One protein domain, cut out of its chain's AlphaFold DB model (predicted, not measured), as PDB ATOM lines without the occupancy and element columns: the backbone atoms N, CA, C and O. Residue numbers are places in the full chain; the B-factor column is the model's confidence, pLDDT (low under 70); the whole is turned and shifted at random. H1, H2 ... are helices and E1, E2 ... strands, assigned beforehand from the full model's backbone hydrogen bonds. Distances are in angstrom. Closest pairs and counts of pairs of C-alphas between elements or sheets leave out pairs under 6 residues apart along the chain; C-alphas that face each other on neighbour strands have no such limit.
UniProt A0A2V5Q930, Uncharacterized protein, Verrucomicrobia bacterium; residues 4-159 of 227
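This is residues 4 to 159 of the 227 residues of an uncharacterized protein of Verrucomicrobia bacterium (UniProt A0A2V5Q930). Look first for one eight-stranded sheet, twisted and curled like part of a barrel that does not close, folded back on itself so that E7 and E6 face E3, E2, E1, E4 and E8, with E5 as the hinge. The far parts of the long strands E5 and E6 run out together from this body as a two-stranded arm with H1 at its end, and at another end of the domain lies H2, where residues 151 to 159, of which 151 to 157 belong to H2, stand free. The printed part has 156 residues, with two named helices and eight named strands in the order E1 E2 E3 E4 E5 H1 E6 E7 E8 H2. The sheet is mixed, in the order E7 E6 E5 E3 E2 E1 E4 E8, and the class is mixed, helices and strands. The whole is compact, with a radius of gyration of the C-alphas of 16.9 A and spans of 50 by 39 by 30 A.

Begin in the sheet at C-alpha 9, at (129.187, 189.275, 255.791); from there E1, residues 9 to 18, runs 24.3 A to Thr 18. E2, residues 21 to 28, is 22.6 A long, E3 holds residues 35 to 40 and E4 residues 51 to 55. E5, residues 70 to 87, is the longest strand by residues, 34.5 A from first to last C-alpha; find its last C-alpha, 87, at (126.416, 183.694, 236.045). H1 follows at residues 91 to 99, and E6, residues 106 to 118, runs 34.1 A. E7 holds residues 122 to 128, 20.1 A, and E8 residues 132 to 135. H2, residues 144 to 157, is 20.0 A long and ends at C-alpha 157, at (103.464, 175.640, 252.265).

Start with E1, E2 and E3, a meander, each strand the antiparallel neighbour of the one before; E1 and E2 form a hairpin, and so do E2 and E3. Look at N 13 and O 25, 2.8 A, between E1 and E2, and at N 37 and O 24, 2.8 A, between E2 and E3. E4 is antiparallel to E1, with N 14 and O 52 2.8 A apart, and E1 E2 E3 E4 make a Greek key, a meander of three strands with the fourth the antiparallel neighbour of the first. The edge strand E8 is the antiparallel neighbour of E4, with N 53 and O 134 at 2.8 A. E3 and E5 are parallel neighbours, with N 71 and O 36 at 2.8 A. E5 bends by 98 degrees at residue 73, and its pairing is staggered: residues 70 to 74 pair with E3, residues 75 to 87 with E6. E6 is antiparallel to E5, with N 111 and O 82 at 2.8 A, and bends by 59 degrees at residue 109. E6 and the edge strand E7 form a hairpin, with N 114 and O 126 at 2.8 A. E1 and E7 are only just apart, their closest C-alphas at 8.3 A. H1 is not on the sheet; the closest C-alphas of E5 and H1 are those of Phe 87 and Ala 94, 6.9 A apart. H2 is not on the sheet either, and H1 and H2 are apart. In H1 and H2 every O i to N i+4 pair is within hydrogen-bond range.

The two C-alphas farthest apart are those of Thr 18 and Arg 100, 51.1 A. The printed part has no cut. The link from E4 to E5, residues 56 to 69, is long; its C-alphas lie 12 to 21 A from the mean of the C-alphas. The mean pLDDT of the printed part is 89.3, and confidence is low, under 70, at residues 91 to 92, 94 to 95, 98 and 156 to 159.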
ATOM      1  N   ARG A   4     118.868 191.965 254.221       89.06
ATOM      2  CA  ARG A   4     119.702 191.154 253.324       89.06
ATOM      3  C   ARG A   4     121.158 191.515 253.566       89.06
ATOM      4  O   ARG A   4     121.573 192.620 253.244       89.06
ATOM      5  N   LEU A   5     121.915 190.608 254.178       92.25
ATOM      6  CA  LEU A   5     123.253 190.928 254.703       92.25
ATOM      7  C   LEU A   5     124.403 190.315 253.895       92.25
ATOM      8  O   LEU A   5     125.558 190.535 254.240       92.25
ATOM      9  N   HIS A   6     124.099 189.551 252.846       91.19
ATOM     10  CA  HIS A   6     125.065 188.723 252.121       91.19
ATOM     11  C   HIS A   6     126.352 189.448 251.671       91.19
ATOM     12  O   HIS A   6     127.451 188.948 251.906       91.19
ATOM     13  N   GLU A   7     126.260 190.652 251.108       92.44
ATOM     14  CA  GLU A   7     127.445 191.408 250.670       92.44
ATOM     15  C   GLU A   7     128.309 191.890 251.842       92.44
ATOM     16  O   GLU A   7     129.522 192.045 251.707       92.44
ATOM     17  N   HIS A   8     127.699 192.096 253.012       96.50
ATOM     18  CA  HIS A   8     128.351 192.666 254.189       96.50
ATOM     19  C   HIS A   8     128.946 191.624 255.129       96.50
ATOM     20  O   HIS A   8     129.742 191.976 255.998       96.50
ATOM     21  N   VAL A   9     128.580 190.350 254.999       97.44
ATOM     22  CA  VAL A   9     129.187 189.275 255.791       97.44
ATOM     23  C   VAL A   9     130.681 189.238 255.506       97.44
ATOM     24  O   VAL A   9     131.081 189.101 254.358       97.44
ATOM     25  N   LEU A  10     131.494 189.296 256.557       97.25
ATOM     26  CA  LEU A  10     132.922 188.987 256.510       97.25
ATOM     27  C   LEU A  10     133.135 187.476 256.660       97.25
ATOM     28  O   LEU A  10     133.804 186.836 255.854       97.25
ATOM     29  N   ARG A  11     132.543 186.904 257.710       98.25
ATOM     30  CA  ARG A  11     132.581 185.476 258.037       98.25
ATOM     31  C   ARG A  11     131.478 185.143 259.032       98.25
ATOM     32  O   ARG A  11     130.967 186.037 259.709       98.25
ATOM     33  N   GLY A  12     131.180 183.867 259.205       98.25
ATOM     34  CA  GLY A  12     130.272 183.428 260.249       98.25
ATOM     35  C   GLY A  12     130.443 181.969 260.630       98.25
ATOM     36  O   GLY A  12     131.157 181.201 259.979       98.25
ATOM     37  N   LYS A  13     129.787 181.615 261.729       98.44
ATOM     38  CA  LYS A  13     129.669 180.258 262.245       98.44
ATOM     39  C   LYS A  13     128.226 179.981 262.628       98.44
ATOM     40  O   LYS A  13     127.609 180.819 263.279       98.44
ATOM     41  N   ILE A  14     127.727 178.807 262.263       98.56
ATOM     42  CA  ILE A  14     126.413 178.292 262.646       98.56
ATOM     43  C   ILE A  14     126.614 176.902 263.241       98.56
ATOM     44  O   ILE A  14     127.281 176.065 262.649       98.56
ATOM     45  N   ASP A  15     126.048 176.650 264.410       98.56
ATOM     46  CA  ASP A  15     126.109 175.383 265.127       98.56
ATOM     47  C   ASP A  15     124.690 174.864 265.351       98.56
ATOM     48  O   ASP A  15     123.912 175.450 266.112       98.56
ATOM     49  N   ASN A  16     124.365 173.749 264.696       98.25
ATOM     50  CA  ASN A  16     123.131 173.001 264.903       98.25
ATOM     51  C   ASN A  16     123.410 171.574 265.409       98.25
ATOM     52  O   ASN A  16     122.594 170.673 265.249       98.25
ATOM     53  N   ARG A  17     124.541 171.336 266.092       98.44
ATOM     54  CA  ARG A  17     124.855 170.037 266.730       98.44
ATOM     55  C   ARG A  17     123.900 169.667 267.864       98.44
ATOM     56  O   ARG A  17     123.878 168.517 268.292       98.44
ATOM     57  N   THR A  18     123.118 170.621 268.365       97.94
ATOM     58  CA  THR A  18     122.044 170.379 269.336       97.94
ATOM     59  C   THR A  18     120.699 170.477 268.632       97.94
ATOM     60  O   THR A  18     120.363 171.527 268.100       97.94
ATOM     61  N   ARG A  19     119.918 169.398 268.668       97.00
ATOM     62  CA  ARG A  19     118.597 169.352 268.037       97.00
ATOM     63  C   ARG A  19     117.636 170.396 268.622       97.00
ATOM     64  O   ARG A  19     117.621 170.620 269.833       97.00
ATOM     65  N   GLY A  20     116.822 171.000 267.765       96.38
ATOM     66  CA  GLY A  20     115.869 172.066 268.062       96.38
ATOM     67  C   GLY A  20     116.501 173.428 268.354       96.38
ATOM     68  O   GLY A  20     115.779 174.348 268.751       96.38
ATOM     69  N   ARG A  21     117.825 173.575 268.210       97.88
ATOM     70  CA  ARG A  21     118.524 174.826 268.510       97.88
ATOM     71  C   ARG A  21     119.642 175.117 267.519       97.88
ATOM     72  O   ARG A  21     120.553 174.311 267.327       97.88
ATOM     73  N   VAL A  22     119.641 176.335 266.993       98.38
ATOM     74  CA  VAL A  22     120.716 176.857 266.149       98.38
ATOM     75  C   VAL A  22     121.396 178.005 266.875       98.38
ATOM     76  O   VAL A  22     120.763 178.998 267.232       98.38
ATOM     77  N   LYS A  23     122.700 177.884 267.102       98.44
ATOM     78  CA  LYS A  23     123.533 178.969 267.629       98.44
ATOM     79  C   LYS A  23     124.442 179.488 266.540       98.44
ATOM     80  O   LYS A  23     124.783 178.757 265.619       98.44
ATOM     81  N   GLY A  24     124.885 180.728 266.654       97.62
ATOM     82  CA  GLY A  24     125.831 181.240 265.680       97.62
ATOM     83  C   GLY A  24     126.447 182.566 266.046       97.62
ATOM     84  O   GLY A  24     126.019 183.253 266.973       97.62
ATOM     85  N   GLU A  25     127.465 182.914 265.281       98.44
ATOM     86  CA  GLU A  25     128.117 184.206 265.354       98.44
ATOM     87  C   GLU A  25     128.502 184.649 263.944       98.44
ATOM     88  O   GLU A  25     129.139 183.899 263.205       98.44
ATOM     89  N   ILE A  26     128.084 185.851 263.554       98.44
ATOM     90  CA  ILE A  26     128.309 186.400 262.214       98.44
ATOM     91  C   ILE A  26     128.988 187.757 262.354       98.44
ATOM     92  O   ILE A  26     128.497 188.641 263.052       98.44
ATOM     93  N   TRP A  27     130.112 187.937 261.672       98.31
ATOM     94  CA  TRP A  27     130.833 189.202 261.617       98.31
ATOM     95  C   TRP A  27     130.493 189.909 260.313       98.31
ATOM     96  O   TRP A  27     130.593 189.310 259.241       98.31
ATOM     97  N   LEU A  28     130.117 191.183 260.407       97.44
ATOM     98  CA  LEU A  28     129.875 192.037 259.249       97.44
ATOM     99  C   LEU A  28     131.076 192.962 259.040       97.44
ATOM    100  O   LEU A  28     131.614 193.520 259.996       97.44
ATOM    101  N   ALA A  29     131.504 193.140 257.796       96.69
ATOM    102  CA  ALA A  29     132.529 194.112 257.456       96.69
ATOM    103  C   ALA A  29     132.043 195.529 257.795       96.69
ATOM    104  O   ALA A  29     130.901 195.889 257.517       96.69
ATOM    105  N   GLY A  30     132.915 196.337 258.397       94.62
ATOM    106  CA  GLY A  30     132.581 197.694 258.847       94.62
ATOM    107  C   GLY A  30     131.842 197.769 260.187       94.62
ATOM    108  O   GLY A  30     131.574 198.873 260.649       94.62
ATOM    109  N   ILE A  31     131.544 196.633 260.831       95.88
ATOM    110  CA  ILE A  31     130.863 196.586 262.128       95.88
ATOM    111  C   ILE A  31     131.734 195.853 263.147       95.88
ATOM    112  O   ILE A  31     132.061 194.681 262.976       95.88
ATOM    113  N   ASP A  32     132.069 196.540 264.238       92.56
ATOM    114  CA  ASP A  32     132.953 195.995 265.277       92.56
ATOM    115  C   ASP A  32     132.306 194.850 266.072       92.56
ATOM    116  O   ASP A  32     132.990 193.948 266.555       92.56
ATOM    117  N   GLN A  33     130.979 194.883 266.222       93.94
ATOM    118  CA  GLN A  33     130.232 193.890 266.988       93.94
ATOM    119  C   GLN A  33     129.642 192.801 266.084       93.94
ATOM    120  O   GLN A  33     128.949 193.094 265.110       93.94
ATOM    121  N   SER A  34     129.863 191.537 266.447       96.81
ATOM    122  CA  SER A  34     129.237 190.393 265.785       96.81
ATOM    123  C   SER A  34     127.738 190.297 266.085       96.81
ATOM    124  O   SER A  34     127.243 190.736 267.128       96.81
ATOM    125  N   LEU A  35     127.009 189.678 265.160       96.94
ATOM    126  CA  LEU A  35     125.651 189.210 265.383       96.94
ATOM    127  C   LEU A  35     125.716 187.846 266.063       96.94
ATOM    128  O   LEU A  35     126.190 186.880 265.470       96.94
ATOM    129  N   VAL A  36     125.232 187.766 267.296       98.00
ATOM    130  CA  VAL A  36     125.148 186.528 268.075       98.00
ATOM    131  C   VAL A  36     123.747 185.950 267.930       98.00
ATOM    132  O   VAL A  36     122.767 186.607 268.288       98.00
ATOM    133  N   LEU A  37     123.664 184.727 267.417       97.88
ATOM    134  CA  LEU A  37     122.427 184.010 267.126       97.88
ATOM    135  C   LEU A  37     122.165 182.951 268.198       97.88
ATOM    136  O   LEU A  37     123.043 182.154 268.537       97.88
ATOM    137  N   ASP A  38     120.933 182.926 268.696       97.12
ATOM    138  CA  ASP A  38     120.387 181.856 269.526       97.12
ATOM    139  C   ASP A  38     118.930 181.637 269.113       97.12
ATOM    140  O   ASP A  38     118.027 182.372 269.519       97.12
ATOM    141  N   LEU A  39     118.736 180.681 268.209       96.25
ATOM    142  CA  LEU A  39     117.499 180.467 267.475       96.25
ATOM    143  C   LEU A  39     116.872 179.120 267.835       96.25
ATOM    144  O   LEU A  39     117.571 178.132 268.083       96.25
ATOM    145  N   THR A  40     115.544 179.071 267.818       96.62
ATOM    146  CA  THR A  40     114.774 177.831 267.974       96.62
ATOM    147  C   THR A  40     114.468 177.222 266.613       96.62
ATOM    148  O   THR A  40     113.950 177.917 265.742       96.62
ATOM    149  N   GLY A  41     114.729 175.932 266.444       94.06
ATOM    150  CA  GLY A  41     114.576 175.232 265.170       94.06
ATOM    151  C   GLY A  41     115.847 174.491 264.781       94.06
ATOM    152  O   GLY A  41     116.797 174.426 265.559       94.06
ATOM    153  N   ASP A  42     115.848 173.927 263.584       96.94
ATOM    154  CA  ASP A  42     116.933 173.103 263.069       96.94
ATOM    155  C   ASP A  42     117.265 173.492 261.632       96.94
ATOM    156  O   ASP A  42     116.430 174.044 260.916       96.94
ATOM    157  N   GLY A  43     118.490 173.189 261.210       95.50
ATOM    158  CA  GLY A  43     118.886 173.292 259.816       95.50
ATOM    159  C   GLY A  43     118.198 172.247 258.943       95.50
ATOM    160  O   GLY A  43     117.672 171.232 259.417       95.50
ATOM    161  N   ALA A  44     118.252 172.490 257.638       96.06
ATOM    162  CA  ALA A  44     117.906 171.511 256.622       96.06
ATOM    163  C   ALA A  44     118.829 170.278 256.717       96.06
ATOM    164  O   ALA A  44     119.889 170.346 257.348       96.06
ATOM    165  N   PRO A  45     118.467 169.137 256.103       96.31
ATOM    166  CA  PRO A  45     119.193 167.875 256.279       96.31
ATOM    167  C   PRO A  45     120.701 167.915 255.986       96.31
ATOM    168  O   PRO A  45     121.436 167.074 256.501       96.31
ATOM    169  N   ASP A  46     121.170 168.869 255.181       96.62
ATOM    170  CA  ASP A  46     122.586 169.055 254.861       96.62
ATOM    171  C   ASP A  46     123.392 169.761 255.970       96.62
ATOM    172  O   ASP A  46     124.596 169.528 256.088       96.62
ATOM    173  N   LEU A  47     122.741 170.569 256.814       97.44
ATOM    174  CA  LEU A  47     123.353 171.265 257.957       97.44
ATOM    175  C   LEU A  47     122.871 170.753 259.323       97.44
ATOM    176  O   LEU A  47     123.441 171.118 260.354       97.44
ATOM    177  N   ALA A  48     121.852 169.897 259.339       97.56
ATOM    178  CA  ALA A  48     121.331 169.247 260.531       97.56
ATOM    179  C   ALA A  48     122.441 168.515 261.292       97.56
ATOM    180  O   ALA A  48     123.145 167.665 260.742       97.56
ATOM    181  N   GLY A  49     122.609 168.865 262.565       98.00
ATOM    182  CA  GLY A  49     123.648 168.282 263.403       98.00
ATOM    183  C   GLY A  49     125.062 168.767 263.125       98.00
ATOM    184  O   GLY A  49     125.960 168.319 263.829       98.00
ATOM    185  N   CYS A  50     125.291 169.664 262.171       98.44
ATOM    186  CA  CYS A  50     126.628 170.128 261.806       98.44
ATOM    187  C   CYS A  50     126.998 171.454 262.486       98.44
ATOM    188  O   CYS A  50     126.146 172.235 262.919       98.44
ATOM    189  N   GLU A  51     128.300 171.729 262.529       98.44
ATOM    190  CA  GLU A  51     128.843 173.079 262.645       98.44
ATOM    191  C   GLU A  51     129.303 173.536 261.251       98.44
ATOM    192  O   GLU A  51     130.102 172.868 260.593       98.44
ATOM    193  N   LEU A  52     128.785 174.674 260.800       98.56
ATOM    194  CA  LEU A  52     129.163 175.358 259.572       98.56
ATOM    195  C   LEU A  52     130.045 176.557 259.921       98.56
ATOM    196  O   LEU A  52     129.669 177.398 260.734       98.56
ATOM    197  N   SER A  53     131.175 176.689 259.236       98.44
ATOM    198  CA  SER A  53     131.946 177.930 259.143       98.44
ATOM    199  C   SER A  53     131.936 178.427 257.700       98.44
ATOM    200  O   SER A  53     132.066 177.633 256.770       98.44
ATOM    201  N   PHE A  54     131.786 179.735 257.506       98.31
ATOM    202  CA  PHE A  54     131.768 180.345 256.181       98.31
ATOM    203  C   PHE A  54     132.509 181.679 256.154       98.31
ATOM    204  O   PHE A  54     132.534 182.412 257.145       98.31
ATOM    205  N   GLU A  55     133.108 181.994 255.011       98.31
ATOM    206  CA  GLU A  55     133.857 183.228 254.776       98.31
ATOM    207  C   GLU A  55     133.475 183.819 253.418       98.31
ATOM    208  O   GLU A  55     133.425 183.105 252.412       98.31
ATOM    209  N   ASN A  56     133.231 185.130 253.397       97.00
ATOM    210  CA  ASN A  56     133.006 185.866 252.165       97.00
ATOM    211  C   ASN A  56     134.360 186.308 251.584       97.00
ATOM    212  O   ASN A  56     135.085 187.052 252.249       97.00
ATOM    213  N   PRO A  57     134.720 185.906 250.352       95.12
ATOM    214  CA  PRO A  57     135.986 186.306 249.744       95.12
ATOM    215  C   PRO A  57     136.066 187.802 249.391       95.12
ATOM    216  O   PRO A  57     137.174 188.309 249.212       95.12
ATOM    217  N   LYS A  58     134.930 188.498 249.243       93.88
ATOM    218  CA  LYS A  58     134.858 189.907 248.816       93.88
ATOM    219  C   LYS A  58     133.791 190.678 249.616       93.88
ATOM    220  O   LYS A  58     132.772 191.072 249.055       93.88
ATOM    221  N   PRO A  59     133.995 190.892 250.925       95.62
ATOM    222  CA  PRO A  59     133.016 191.578 251.755       95.62
ATOM    223  C   PRO A  59     133.006 193.089 251.488       95.62
ATOM    224  O   PRO A  59     134.060 193.724 251.400       95.62
ATOM    225  N   ILE A  60     131.814 193.677 251.424       94.62
ATOM    226  CA  ILE A  60     131.603 195.121 251.290       94.62
ATOM    227  C   ILE A  60     131.305 195.699 252.679       94.62
ATOM    228  O   ILE A  60     130.331 195.278 253.305       94.62
ATOM    229  N   PRO A  61     132.095 196.664 253.190       95.62
ATOM    230  CA  PRO A  61     131.819 197.286 254.480       95.62
ATOM    231  C   PRO A  61     130.421 197.902 254.539       95.62
ATOM    232  O   PRO A  61     130.030 198.674 253.664       95.62
ATOM    233  N   MET A  62     129.675 197.580 255.591       92.38
ATOM    234  CA  MET A  62     128.357 198.148 255.814       92.38
ATOM    235  C   MET A  62     128.482 199.575 256.349       92.38
ATOM    236  O   MET A  62     129.201 199.835 257.312       92.38
ATOM    237  N   THR A  63     127.762 200.503 255.724       90.19
ATOM    238  CA  THR A  63     127.756 201.933 256.079       90.19
ATOM    239  C   THR A  63     126.479 202.357 256.800       90.19
ATOM    240  O   THR A  63     126.405 203.448 257.366       90.19
ATOM    241  N   THR A  64     125.461 201.497 256.788       87.94
ATOM    242  CA  THR A  64     124.178 201.706 257.453       87.94
ATOM    243  C   THR A  64     124.189 201.130 258.868       87.94
ATOM    244  O   THR A  64     125.101 200.411 259.282       87.94
ATOM    245  N   ARG A  65     123.158 201.464 259.650       87.25
ATOM    246  CA  ARG A  65     123.015 200.931 261.006       87.25
ATOM    247  C   ARG A  65     122.805 199.407 260.951       87.25
ATOM    248  O   ARG A  65     121.904 198.976 260.238       87.25
ATOM    249  N   PRO A  66     123.554 198.604 261.732       89.50
ATOM    250  CA  PRO A  66     123.374 197.156 261.773       89.50
ATOM    251  C   PRO A  66     122.041 196.743 262.404       89.50
ATOM    252  O   PRO A  66     121.462 197.507 263.190       89.50
ATOM    253  N   PRO A  67     121.584 195.502 262.139       89.44
ATOM    254  CA  PRO A  67     120.538 194.879 262.938       89.44
ATOM    255  C   PRO A  67     120.991 194.724 264.400       89.44
ATOM    256  O   PRO A  67     122.147 194.956 264.760       89.44
ATOM    257  N   ALA A  68     120.066 194.330 265.275       90.19
ATOM    258  CA  ALA A  68     120.366 194.169 266.693       90.19
ATOM    259  C   ALA A  68     121.520 193.158 266.900       90.19
ATOM    260  O   ALA A  68     121.491 192.077 266.328       90.19
ATOM    261  N   PRO A  69     122.514 193.414 267.759       92.62
ATOM    262  CA  PRO A  69     123.641 192.489 267.909       92.62
ATOM    263  C   PRO A  69     123.264 191.087 268.404       92.62
ATOM    264  O   PRO A  69     123.920 190.115 268.065       92.62
ATOM    265  N   ARG A  70     122.204 190.952 269.212       94.69
ATOM    266  CA  ARG A  70     121.728 189.638 269.679       94.69
ATOM    267  C   ARG A  70     120.409 189.297 269.002       94.69
ATOM    268  O   ARG A  70     119.423 190.018 269.199       94.69
ATOM    269  N   GLN A  71     120.431 188.202 268.256       90.19
ATOM    270  CA  GLN A  71     119.365 187.676 267.420       90.19
ATOM    271  C   GLN A  71     118.715 186.483 268.133       90.19
ATOM    272  O   GLN A  71     119.377 185.479 268.391       90.19
ATOM    273  N   PHE A  72     117.431 186.624 268.461       90.38
ATOM    274  CA  PHE A  72     116.609 185.600 269.109       90.38
ATOM    275  C   PHE A  72     115.307 185.439 268.333       90.38
ATOM    276  O   PHE A  72     114.757 186.439 267.866       90.38
ATOM    277  N   GLY A  73     114.830 184.202 268.228       89.31
ATOM    278  CA  GLY A  73     113.570 183.857 267.575       89.31
ATOM    279  C   GLY A  73     113.664 182.539 266.806       89.31
ATOM    280  O   GLY A  73     114.632 181.792 266.986       89.31
ATOM    281  N   PRO A  74     112.669 182.214 265.969       91.81
ATOM    282  CA  PRO A  74     112.697 180.988 265.191       91.81
ATOM    283  C   PRO A  74     113.690 181.074 264.027       91.81
ATOM    284  O   PRO A  74     113.810 182.103 263.351       91.81
ATOM    285  N   ALA A  75     114.387 179.965 263.792       92.81
ATOM    286  CA  ALA A  75     115.072 179.719 262.534       92.81
ATOM    287  C   ALA A  75     114.024 179.541 261.423       92.81
ATOM    288  O   ALA A  75     113.006 178.880 261.632       92.81
ATOM    289  N   GLY A  76     114.269 180.171 260.275       91.56
ATOM    290  CA  GLY A  76     113.625 179.814 259.016       91.56
ATOM    291  C   GLY A  76     114.469 178.754 258.313       91.56
ATOM    292  O   GLY A  76     115.076 177.903 258.967       91.56
ATOM    293  N   ASP A  77     114.571 178.844 256.989       93.06
ATOM    294  CA  ASP A  77     115.410 177.919 256.232       93.06
ATOM    295  C   ASP A  77     116.904 178.176 256.465       93.06
ATOM    296  O   ASP A  77     117.413 179.289 256.313       93.06
ATOM    297  N   ILE A  78     117.629 177.111 256.800       96.69
ATOM    298  CA  ILE A  78     119.081 177.118 256.994       96.69
ATOM    299  C   ILE A  78     119.661 175.940 256.213       96.69
ATOM    300  O   ILE A  78     119.549 174.792 256.641       96.69
ATOM    301  N   THR A  79     120.270 176.209 255.060       96.88
ATOM    302  CA  THR A  79     120.817 175.187 254.153       96.88
ATOM    303  C   THR A  79     122.027 175.713 253.383       96.88
ATOM    304  O   THR A  79     122.110 176.894 253.066       96.88
ATOM    305  N   ALA A  80     122.970 174.838 253.056       96.19
ATOM    306  CA  ALA A  80     124.074 175.069 252.127       96.19
ATOM    307  C   ALA A  80     123.859 174.369 250.768       96.19
ATOM    308  O   ALA A  80     124.765 174.335 249.934       96.19
ATOM    309  N   ALA A  81     122.677 173.789 250.541       92.81
ATOM    310  CA  ALA A  81     122.355 172.991 249.360       92.81
ATOM    311  C   ALA A  81     121.303 173.640 248.443       92.81
ATOM    312  O   ALA A  81     120.866 173.005 247.476       92.81
ATOM    313  N   ARG A  82     120.905 174.899 248.695       89.25
ATOM    314  CA  ARG A  82     119.911 175.598 247.868       89.25
ATOM    315  C   ARG A  82     120.457 175.801 246.457       89.25
ATOM    316  O   ARG A  82     121.499 176.428 246.267       89.25
ATOM    317  N   LYS A  83     119.751 175.257 245.467       83.88
ATOM    318  CA  LYS A  83     120.140 175.318 244.057       83.88
ATOM    319  C   LYS A  83     119.766 176.669 243.459       83.88
ATOM    320  O   LYS A  83     118.589 177.012 243.411       83.88
ATOM    321  N   VAL A  84     120.763 177.399 242.970       76.75
ATOM    322  CA  VAL A  84     120.587 178.706 242.323       76.75
ATOM    323  C   VAL A  84     121.302 178.738 240.977       76.75
ATOM    324  O   VAL A  84     122.281 178.017 240.765       76.75
ATOM    325  N   ARG A  85     120.798 179.567 240.060       76.56
ATOM    326  CA  ARG A  85     121.484 179.889 238.804       76.56
ATOM    327  C   ARG A  85     122.505 180.981 239.085       76.56
ATOM    328  O   ARG A  85     122.146 182.013 239.646       76.56
ATOM    329  N   VAL A  86     123.753 180.744 238.706       71.50
ATOM    330  CA  VAL A  86     124.866 181.681 238.879       71.50
ATOM    331  C   VAL A  86     125.445 181.994 237.510       71.50
ATOM    332  O   VAL A  86     125.620 181.090 236.693       71.50
ATOM    333  N   PHE A  87     125.727 183.270 237.258       72.94
ATOM    334  CA  PHE A  87     126.416 183.694 236.045       72.94
ATOM    335  C   PHE A  87     127.908 183.375 236.143       72.94
ATOM    336  O   PHE A  87     128.534 183.605 237.176       72.94
ATOM    337  N   ASP A  88     128.495 182.899 235.046       74.50
ATOM    338  CA  ASP A  88     129.943 182.648 234.965       74.50
ATOM    339  C   ASP A  88     130.755 183.948 234.822       74.50
ATOM    340  O   ASP A  88     131.985 183.943 234.891       74.50
ATOM    341  N   VAL A  89     130.060 185.067 234.615       71.88
ATOM    342  CA  VAL A  89     130.610 186.417 234.474       71.88
ATOM    343  C   VAL A  89     130.063 187.334 235.575       71.88
ATOM    344  O   VAL A  89     128.989 187.057 236.118       71.88
ATOM    345  N   PRO A  90     130.755 188.441 235.912       73.19
ATOM    346  CA  PRO A  90     130.236 189.446 236.838       73.19
ATOM    347  C   PRO A  90     128.833 189.922 236.450       73.19
ATOM    348  O   PRO A  90     128.506 190.014 235.263       73.19
ATOM    349  N   ILE A  91     128.010 190.266 237.442       66.62
ATOM    350  CA  ILE A  91     126.605 190.618 237.211       66.62
ATOM    351  C   ILE A  91     126.461 191.822 236.271       66.62
ATOM    352  O   ILE A  91     125.581 191.837 235.416       66.62
ATOM    353  N   GLU A  92     127.367 192.798 236.347       66.69
ATOM    354  CA  GLU A  92     127.383 193.966 235.464       66.69
ATOM    355  C   GLU A  92     127.631 193.579 234.004       66.69
ATOM    356  O   GLU A  92     127.034 194.160 233.091       66.69
ATOM    357  N   GLU A  93     128.480 192.577 233.781       72.31
ATOM    358  CA  GLU A  93     128.767 192.036 232.458       72.31
ATOM    359  C   GLU A  93     127.595 191.198 231.938       72.31
ATOM    360  O   GLU A  93     127.164 191.414 230.804       72.31
ATOM    361  N   ALA A  94     127.004 190.339 232.775       67.50
ATOM    362  CA  ALA A  94     125.788 189.593 232.440       67.50
ATOM    363  C   ALA A  94     124.636 190.538 232.049       67.50
ATOM    364  O   ALA A  94     123.988 190.365 231.017       67.50
ATOM    365  N   MET A  95     124.429 191.614 232.813       63.78
ATOM    366  CA  MET A  95     123.441 192.648 232.492       63.78
ATOM    367  C   MET A  95     123.779 193.400 231.199       63.78
ATOM    368  O   MET A  95     122.883 193.806 230.457       63.78
ATOM    369  N   ALA A  96     125.062 193.623 230.900       73.06
ATOM    370  CA  ALA A  96     125.473 194.215 229.630       73.06
ATOM    371  C   ALA A  96     125.215 193.271 228.444       73.06
ATOM    372  O   ALA A  96     124.776 193.744 227.400       73.06
ATOM    373  N   MET A  97     125.440 191.964 228.603       76.00
ATOM    374  CA  MET A  97     125.111 190.936 227.606       76.00
ATOM    375  C   MET A  97     123.609 190.907 227.316       76.00
ATOM    376  O   MET A  97     123.219 191.010 226.154       76.00
ATOM    377  N   TYR A  98     122.762 190.903 228.350       67.00
ATOM    378  CA  TYR A  98     121.309 190.972 228.161       67.00
ATOM    379  C   TYR A  98     120.871 192.224 227.403       67.00
ATOM    380  O   TYR A  98     120.073 192.132 226.473       67.00
ATOM    381  N   ARG A  99     121.447 193.391 227.728       75.38
ATOM    382  CA  ARG A  99     121.182 194.640 226.992       75.38
ATOM    383  C   ARG A  99     121.619 194.586 225.525       75.38
ATOM    384  O   ARG A  99     121.088 195.334 224.712       75.38
ATOM    385  N   ARG A 100     122.564 193.708 225.176       83.88
ATOM    386  CA  ARG A 100     122.966 193.418 223.789       83.88
ATOM    387  C   ARG A 100     122.137 192.304 223.132       83.88
ATOM    388  O   ARG A 100     122.360 192.014 221.961       83.88
ATOM    389  N   GLY A 101     121.188 191.698 223.846       73.62
ATOM    390  CA  GLY A 101     120.397 190.558 223.371       73.62
ATOM    391  C   GLY A 101     121.145 189.220 223.405       73.62
ATOM    392  O   GLY A 101     120.726 188.266 222.753       73.62
ATOM    393  N   GLU A 102     122.257 189.144 224.134       74.12
ATOM    394  CA  GLU A 102     123.036 187.923 224.345       74.12
ATOM    395  C   GLU A 102     122.552 187.193 225.608       74.12
ATOM    396  O   GLU A 102     122.064 187.815 226.552       74.12
ATOM    397  N   THR A 103     122.734 185.871 225.651       70.69
ATOM    398  CA  THR A 103     122.497 185.075 226.863       70.69
ATOM    399  C   THR A 103     123.820 184.902 227.610       70.69
ATOM    400  O   THR A 103     124.730 184.275 227.058       70.69
ATOM    401  N   PRO A 104     123.957 185.433 228.838       74.38
ATOM    402  CA  PRO A 104     125.141 185.208 229.651       74.38
ATOM    403  C   PRO A 104     125.329 183.717 229.946       74.38
ATOM    404  O   PRO A 104     124.341 183.015 230.180       74.38
ATOM    405  N   PRO A 105     126.577 183.225 229.958       79.06
ATOM    406  CA  PRO A 105     126.860 181.879 230.430       79.06
ATOM    407  C   PRO A 105     126.480 181.751 231.911       79.06
ATOM    408  O   PRO A 105     126.732 182.649 232.720       79.06
ATOM    409  N   GLU A 106     125.839 180.638 232.248       79.69
ATOM    410  CA  GLU A 106     125.318 180.356 233.579       79.69
ATOM    411  C   GLU A 106     125.428 178.868 233.910       79.69
ATOM    412  O   GLU A 106     125.375 178.003 233.029       79.69
ATOM    413  N   HIS A 107     125.499 178.562 235.201       79.12
ATOM    414  CA  HIS A 107     125.436 177.197 235.703       79.12
ATOM    415  C   HIS A 107     124.608 177.110 236.987       79.12
ATOM    416  O   HIS A 107     124.292 178.102 237.643       79.12
ATOM    417  N   MET A 108     124.246 175.880 237.349       82.50
ATOM    418  CA  MET A 108     123.601 175.593 238.626       82.50
ATOM    419  C   MET A 108     124.654 175.393 239.714       82.50
ATOM    420  O   MET A 108     125.481 174.486 239.608       82.50
ATOM    421  N   ALA A 109     124.564 176.173 240.788       80.94
ATOM    422  CA  ALA A 109     125.440 176.071 241.950       80.94
ATOM    423  C   ALA A 109     124.645 175.840 243.242       80.94
ATOM    424  O   ALA A 109     123.428 176.036 243.299       80.94
ATOM    425  N   ASN A 110     125.349 175.402 244.284       89.19
ATOM    426  CA  ASN A 110     124.827 175.433 245.646       89.19
ATOM    427  C   ASN A 110     125.038 176.831 246.229       89.19
ATOM    428  O   ASN A 110     126.107 177.413 246.058       89.19
ATOM    429  N   SER A 111     124.051 177.324 246.966       91.00
ATOM    430  CA  SER A 111     124.153 178.541 247.764       91.00
ATOM    431  C   SER A 111     123.949 178.233 249.238       91.00
ATOM    432  O   SER A 111     123.149 177.369 249.615       91.00
ATOM    433  N   LEU A 112     124.683 178.967 250.071       96.56
ATOM    434  CA  LEU A 112     124.353 179.101 251.476       96.56
ATOM    435  C   LEU A 112     123.142 180.020 251.591       96.56
ATOM    436  O   LEU A 112     123.231 181.176 251.194       96.56
ATOM    437  N   TYR A 113     122.057 179.510 252.162       96.50
ATOM    438  CA  TYR A 113     120.848 180.238 252.512       96.50
ATOM    439  C   TYR A 113     120.630 180.136 254.023       96.50
ATOM    440  O   TYR A 113     120.455 179.043 254.562       96.50
ATOM    441  N   LEU A 114     120.666 181.273 254.709       97.50
ATOM    442  CA  LEU A 114     120.370 181.397 256.130       97.50
ATOM    443  C   LEU A 114     119.224 182.380 256.307       97.50
ATOM    444  O   LEU A 114     119.344 183.548 255.934       97.50
ATOM    445  N   GLU A 115     118.159 181.931 256.950       96.19
ATOM    446  CA  GLU A 115     117.020 182.758 257.296       96.19
ATOM    447  C   GLU A 115     116.616 182.566 258.752       96.19
ATOM    448  O   GLU A 115     116.615 181.462 259.297       96.19
ATOM    449  N   TRP A 116     116.252 183.670 259.396       94.31
ATOM    450  CA  TRP A 116     115.642 183.643 260.717       94.31
ATOM    451  C   TRP A 116     114.760 184.862 260.951       94.31
ATOM    452  O   TRP A 116     114.858 185.889 260.267       94.31
ATOM    453  N   PHE A 117     113.909 184.758 261.967       90.25
ATOM    454  CA  PHE A 117     112.987 185.813 262.361       90.25
ATOM    455  C   PHE A 117     113.375 186.313 263.742       90.25
ATOM    456  O   PHE A 117     113.144 185.675 264.760       90.25
ATOM    457  N   SER A 118     114.008 187.473 263.761       82.19
ATOM    458  CA  SER A 118     114.489 188.119 264.967       82.19
ATOM    459  C   SER A 118     113.393 188.946 265.616       82.19
ATOM    460  O   SER A 118     112.840 189.841 264.977       82.19
ATOM    461  N   GLU A 119     113.155 188.759 266.911       82.94
ATOM    462  CA  GLU A 119     112.183 189.570 267.664       82.94
ATOM    463  C   GLU A 119     112.488 191.076 267.600       82.94
ATOM    464  O   GLU A 119     111.588 191.909 267.676       82.94
ATOM    465  N   ARG A 120     113.770 191.445 267.454       77.75
ATOM    466  CA  ARG A 120     114.229 192.845 267.463       77.75
ATOM    467  C   ARG A 120     114.638 193.392 266.106       77.75
ATOM    468  O   ARG A 120     114.848 194.595 265.985       77.75
ATOM    469  N   SER A 121     114.852 192.536 265.113       79.81
ATOM    470  CA  SER A 121     115.313 192.954 263.779       79.81
ATOM    471  C   SER A 121     114.367 192.541 262.656       79.81
ATOM    472  O   SER A 121     114.564 192.980 261.528       79.81
ATOM    473  N   GLY A 122     113.327 191.757 262.951       87.38
ATOM    474  CA  GLY A 122     112.461 191.158 261.946       87.38
ATOM    475  C   GLY A 122     113.163 190.028 261.193       87.38
ATOM    476  O   GLY A 122     114.085 189.394 261.709       87.38
ATOM    477  N   ARG A 123     112.722 189.768 259.962       90.69
ATOM    478  CA  ARG A 123     113.301 188.738 259.093       90.69
ATOM    479  C   ARG A 123     114.699 189.147 258.626       90.69
ATOM    480  O   ARG A 123     114.884 190.265 258.137       90.69
ATOM    481  N   VAL A 124     115.657 188.237 258.739       90.06
ATOM    482  CA  VAL A 124     117.026 188.408 258.247       90.06
ATOM    483  C   VAL A 124     117.362 187.254 257.316       90.06
ATOM    484  O   VAL A 124     117.032 186.109 257.615       90.06
ATOM    485  N   VAL A 125     118.001 187.573 256.193       94.75
ATOM    486  CA  VAL A 125     118.380 186.630 255.143       94.75
ATOM    487  C   VAL A 125     119.837 186.861 254.735       94.75
ATOM    488  O   VAL A 125     120.276 187.995 254.503       94.75
ATOM    489  N   ILE A 126     120.584 185.770 254.618       95.25
ATOM    490  CA  ILE A 126     121.904 185.712 253.988       95.25
ATOM    491  C   ILE A 126     121.833 184.631 252.918       95.25
ATOM    492  O   ILE A 126     121.590 183.472 253.233       95.25
ATOM    493  N   GLU A 127     122.061 185.019 251.669       93.44
ATOM    494  CA  GLU A 127     122.083 184.108 250.531       93.44
ATOM    495  C   GLU A 127     123.316 184.404 249.675       93.44
ATOM    496  O   GLU A 127     123.503 185.541 249.245       93.44
ATOM    497  N   SER A 128     124.188 183.416 249.470       89.38
ATOM    498  CA  SER A 128     125.343 183.555 248.575       89.38
ATOM    499  C   SER A 128     125.864 182.202 248.097       89.38
ATOM    500  O   SER A 128     125.957 181.248 248.874       89.38
ATOM    501  N   ALA A 129     126.244 182.136 246.820       90.06
ATOM    502  CA  ALA A 129     126.960 181.006 246.224       90.06
ATOM    503  C   ALA A 129     128.493 181.185 246.238       90.06
ATOM    504  O   ALA A 129     129.223 180.244 245.942       90.06
ATOM    505  N   ASP A 130     128.990 182.368 246.616       89.31
ATOM    506  CA  ASP A 130     130.413 182.729 246.510       89.31
ATOM    507  C   ASP A 130     131.220 182.433 247.781       89.31
ATOM    508  O   ASP A 130     132.449 182.568 247.810       89.31
ATOM    509  N   TYR A 131     130.544 182.072 248.870       93.81
ATOM    510  CA  TYR A 131     131.199 181.843 250.149       93.81
ATOM    511  C   TYR A 131     132.032 180.564 250.149       93.81
ATOM    512  O   TYR A 131     131.645 179.526 249.613       93.81
ATOM    513  N   ARG A 132     133.162 180.610 250.857       97.38
ATOM    514  CA  ARG A 132     133.937 179.406 251.166       97.38
ATOM    515  C   ARG A 132     133.349 178.757 252.408       97.38
ATOM    516  O   ARG A 132     133.327 179.391 253.462       97.38
ATOM    517  N   LEU A 133     132.886 177.517 252.282       97.94
ATOM    518  CA  LEU A 133     132.203 176.788 253.353       97.94
ATOM    519  C   LEU A 133     133.087 175.670 253.920       97.94
ATOM    520  O   LEU A 133     133.810 174.996 253.186       97.94
ATOM    521  N   GLN A 134     132.986 175.443 255.226       98.25
ATOM    522  CA  GLN A 134     133.526 174.281 255.929       98.25
ATOM    523  C   GLN A 134     132.434 173.719 256.835       98.25
ATOM    524  O   GLN A 134     131.913 174.438 257.686       98.25
ATOM    525  N   ILE A 135     132.085 172.446 256.654       98.12
ATOM    526  CA  ILE A 135     131.009 171.772 257.390       98.12
ATOM    527  C   ILE A 135     131.621 170.595 258.149       98.12
ATOM    528  O   ILE A 135     132.376 169.810 257.571       98.12
ATOM    529  N   SER A 136     131.334 170.493 259.446       98.19
ATOM    530  CA  SER A 136     131.803 169.391 260.288       98.19
ATOM    531  C   SER A 136     131.053 168.086 260.015       98.19
ATOM    532  O   SER A 136     130.024 168.060 259.344       98.19
ATOM    533  N   GLU A 137     131.510 166.995 260.629       97.31
ATOM    534  CA  GLU A 137     130.656 165.818 260.779       97.31
ATOM    535  C   GLU A 137     129.417 166.154 261.631       97.31
ATOM    536  O   GLU A 137     129.519 166.961 262.569       97.31
ATOM    537  N   PRO A 138     128.253 165.555 261.327       97.50
ATOM    538  CA  PRO A 138     127.040 165.800 262.085       97.50
ATOM    539  C   PRO A 138     127.016 165.027 263.403       97.50
ATOM    540  O   PRO A 138     127.248 163.819 263.439       97.50
ATOM    541  N   ALA A 139     126.630 165.706 264.481       97.81
ATOM    542  CA  ALA A 139     126.340 165.106 265.782       97.81
ATOM    543  C   ALA A 139     125.002 164.342 265.804       97.81
ATOM    544  O   ALA A 139     124.798 163.468 266.646       97.81
ATOM    545  N   TRP A 140     124.085 164.666 264.892       98.19
ATOM    546  CA  TRP A 140     122.809 163.981 264.702       98.19
ATOM    547  C   TRP A 140     122.337 164.147 263.255       98.19
ATOM    548  O   TRP A 140     122.793 165.034 262.545       98.19
ATOM    549  N   ARG A 141     121.429 163.285 262.801       97.19
ATOM    550  CA  ARG A 141     120.809 163.372 261.473       97.19
ATOM    551  C   ARG A 141     119.315 163.120 261.601       97.19
ATOM    552  O   ARG A 141     118.898 162.409 262.514       97.19
ATOM    553  N   TYR A 142     118.539 163.674 260.679       95.38
ATOM    554  CA  TYR A 142     117.144 163.281 260.530       95.38
ATOM    555  C   TYR A 142     117.030 161.820 260.103       95.38
ATOM    556  O   TYR A 142     117.882 161.305 259.371       95.38
ATOM    557  N   THR A 143     115.949 161.168 260.520       96.19
ATOM    558  CA  THR A 143     115.547 159.899 259.907       96.19
ATOM    559  C   THR A 143     114.912 160.150 258.533       96.19
ATOM    560  O   THR A 143     114.422 161.254 258.270       96.19
ATOM    561  N   PRO A 144     114.875 159.148 257.638       95.00
ATOM    562  CA  PRO A 144     114.186 159.277 256.352       95.00
ATOM    563  C   PRO A 144     112.715 159.702 256.482       95.00
ATOM    564  O   PRO A 144     112.228 160.498 255.685       95.00
ATOM    565  N   GLU A 145     112.010 159.225 257.509       94.50
ATOM    566  CA  GLU A 145     110.612 159.582 257.773       94.50
ATOM    567  C   GLU A 145     110.463 161.048 258.198       94.50
ATOM    568  O   GLU A 145     109.490 161.710 257.836       94.50
ATOM    569  N   GLU A 146     111.425 161.564 258.963       91.88
ATOM    570  CA  GLU A 146     111.464 162.972 259.355       91.88
ATOM    571  C   GLU A 146     111.726 163.871 258.144       91.88
ATOM    572  O   GLU A 146     111.026 164.870 257.983       91.88
ATOM    573  N   ILE A 147     112.653 163.482 257.261       91.62
ATOM    574  CA  ILE A 147     112.917 164.190 255.997       91.62
ATOM    575  C   ILE A 147     111.655 164.215 255.131       91.62
ATOM    576  O   ILE A 147     111.213 165.292 254.742       91.62
ATOM    577  N   ALA A 148     111.008 163.067 254.914       90.44
ATOM    578  CA  ALA A 148     109.787 162.993 254.110       90.44
ATOM    579  C   ALA A 148     108.652 163.866 254.679       90.44
ATOM    580  O   ALA A 148     107.857 164.447 253.938       90.44
ATOM    581  N   LYS A 149     108.563 163.985 256.010       89.00
ATOM    582  CA  LYS A 149     107.589 164.865 256.666       89.00
ATOM    583  C   LYS A 149     107.917 166.347 256.468       89.00
ATOM    584  O   LYS A 149     106.984 167.136 256.325       89.00
ATOM    585  N   LEU A 150     109.199 166.715 256.494       85.06
ATOM    586  CA  LEU A 150     109.653 168.078 256.209       85.06
ATOM    587  C   LEU A 150     109.342 168.450 254.759       85.06
ATOM    588  O   LEU A 150     108.648 169.433 254.539       85.06
ATOM    589  N   GLU A 151     109.740 167.610 253.803       82.94
ATOM    590  CA  GLU A 151     109.474 167.819 252.374       82.94
ATOM    591  C   GLU A 151     107.980 167.975 252.087       82.94
ATOM    592  O   GLU A 151     107.583 168.871 251.347       82.94
ATOM    593  N   ARG A 152     107.131 167.150 252.716       82.12
ATOM    594  CA  ARG A 152     105.678 167.275 252.569       82.12
ATOM    595  C   ARG A 152     105.160 168.612 253.098       82.12
ATOM    596  O   ARG A 152     104.339 169.232 252.437       82.12
ATOM    597  N   ARG A 153     105.632 169.057 254.268       76.94
ATOM    598  CA  ARG A 153     105.225 170.349 254.840       76.94
ATOM    599  C   ARG A 153     105.664 171.508 253.949       76.94
ATOM    600  O   ARG A 153     104.845 172.364 253.653       76.94
ATOM    601  N   THR A 154     106.917 171.508 253.500       70.75
ATOM    602  CA  THR A 154     107.426 172.533 252.581       70.75
ATOM    603  C   THR A 154     106.612 172.547 251.291       70.75
ATOM    604  O   THR A 154     106.182 173.606 250.866       70.75
ATOM    605  N   ALA A 155     106.296 171.382 250.716       70.62
ATOM    606  CA  ALA A 155     105.457 171.301 249.523       70.62
ATOM    607  C   ALA A 155     104.027 171.825 249.754       70.62
ATOM    608  O   ALA A 155     103.472 172.452 248.858       70.62
ATOM    609  N   GLU A 156     103.433 171.582 250.928       66.94
ATOM    610  CA  GLU A 156     102.122 172.118 251.325       66.94
ATOM    611  C   GLU A 156     102.163 173.658 251.465       66.94
ATOM    612  O   GLU A 156     101.269 174.348 250.968       66.94
ATOM    613  N   GLU A 157     103.223 174.198 252.074       56.75
ATOM    614  CA  GLU A 157     103.464 175.640 252.265       56.75
ATOM    615  C   GLU A 157     103.854 176.373 250.965       56.75
ATOM    616  O   GLU A 157     103.509 177.540 250.791       56.75
ATOM    617  N   GLU A 158     104.522 175.700 250.025       48.41
ATOM    618  CA  GLU A 158     104.895 176.227 248.703       48.41
ATOM    619  C   GLU A 158     103.802 176.031 247.638       48.41
ATOM    620  O   GLU A 158     103.973 176.437 246.484       48.41
ATOM    621  N   THR A 159     102.653 175.437 247.986       46.53
ATOM    622  CA  THR A 159     101.535 175.359 247.040       46.53
ATOM    623  C   THR A 159     101.094 176.771 246.617       46.53
ATOM    624  O   THR A 159     101.005 177.670 247.459       46.53
TER     625      THR A 159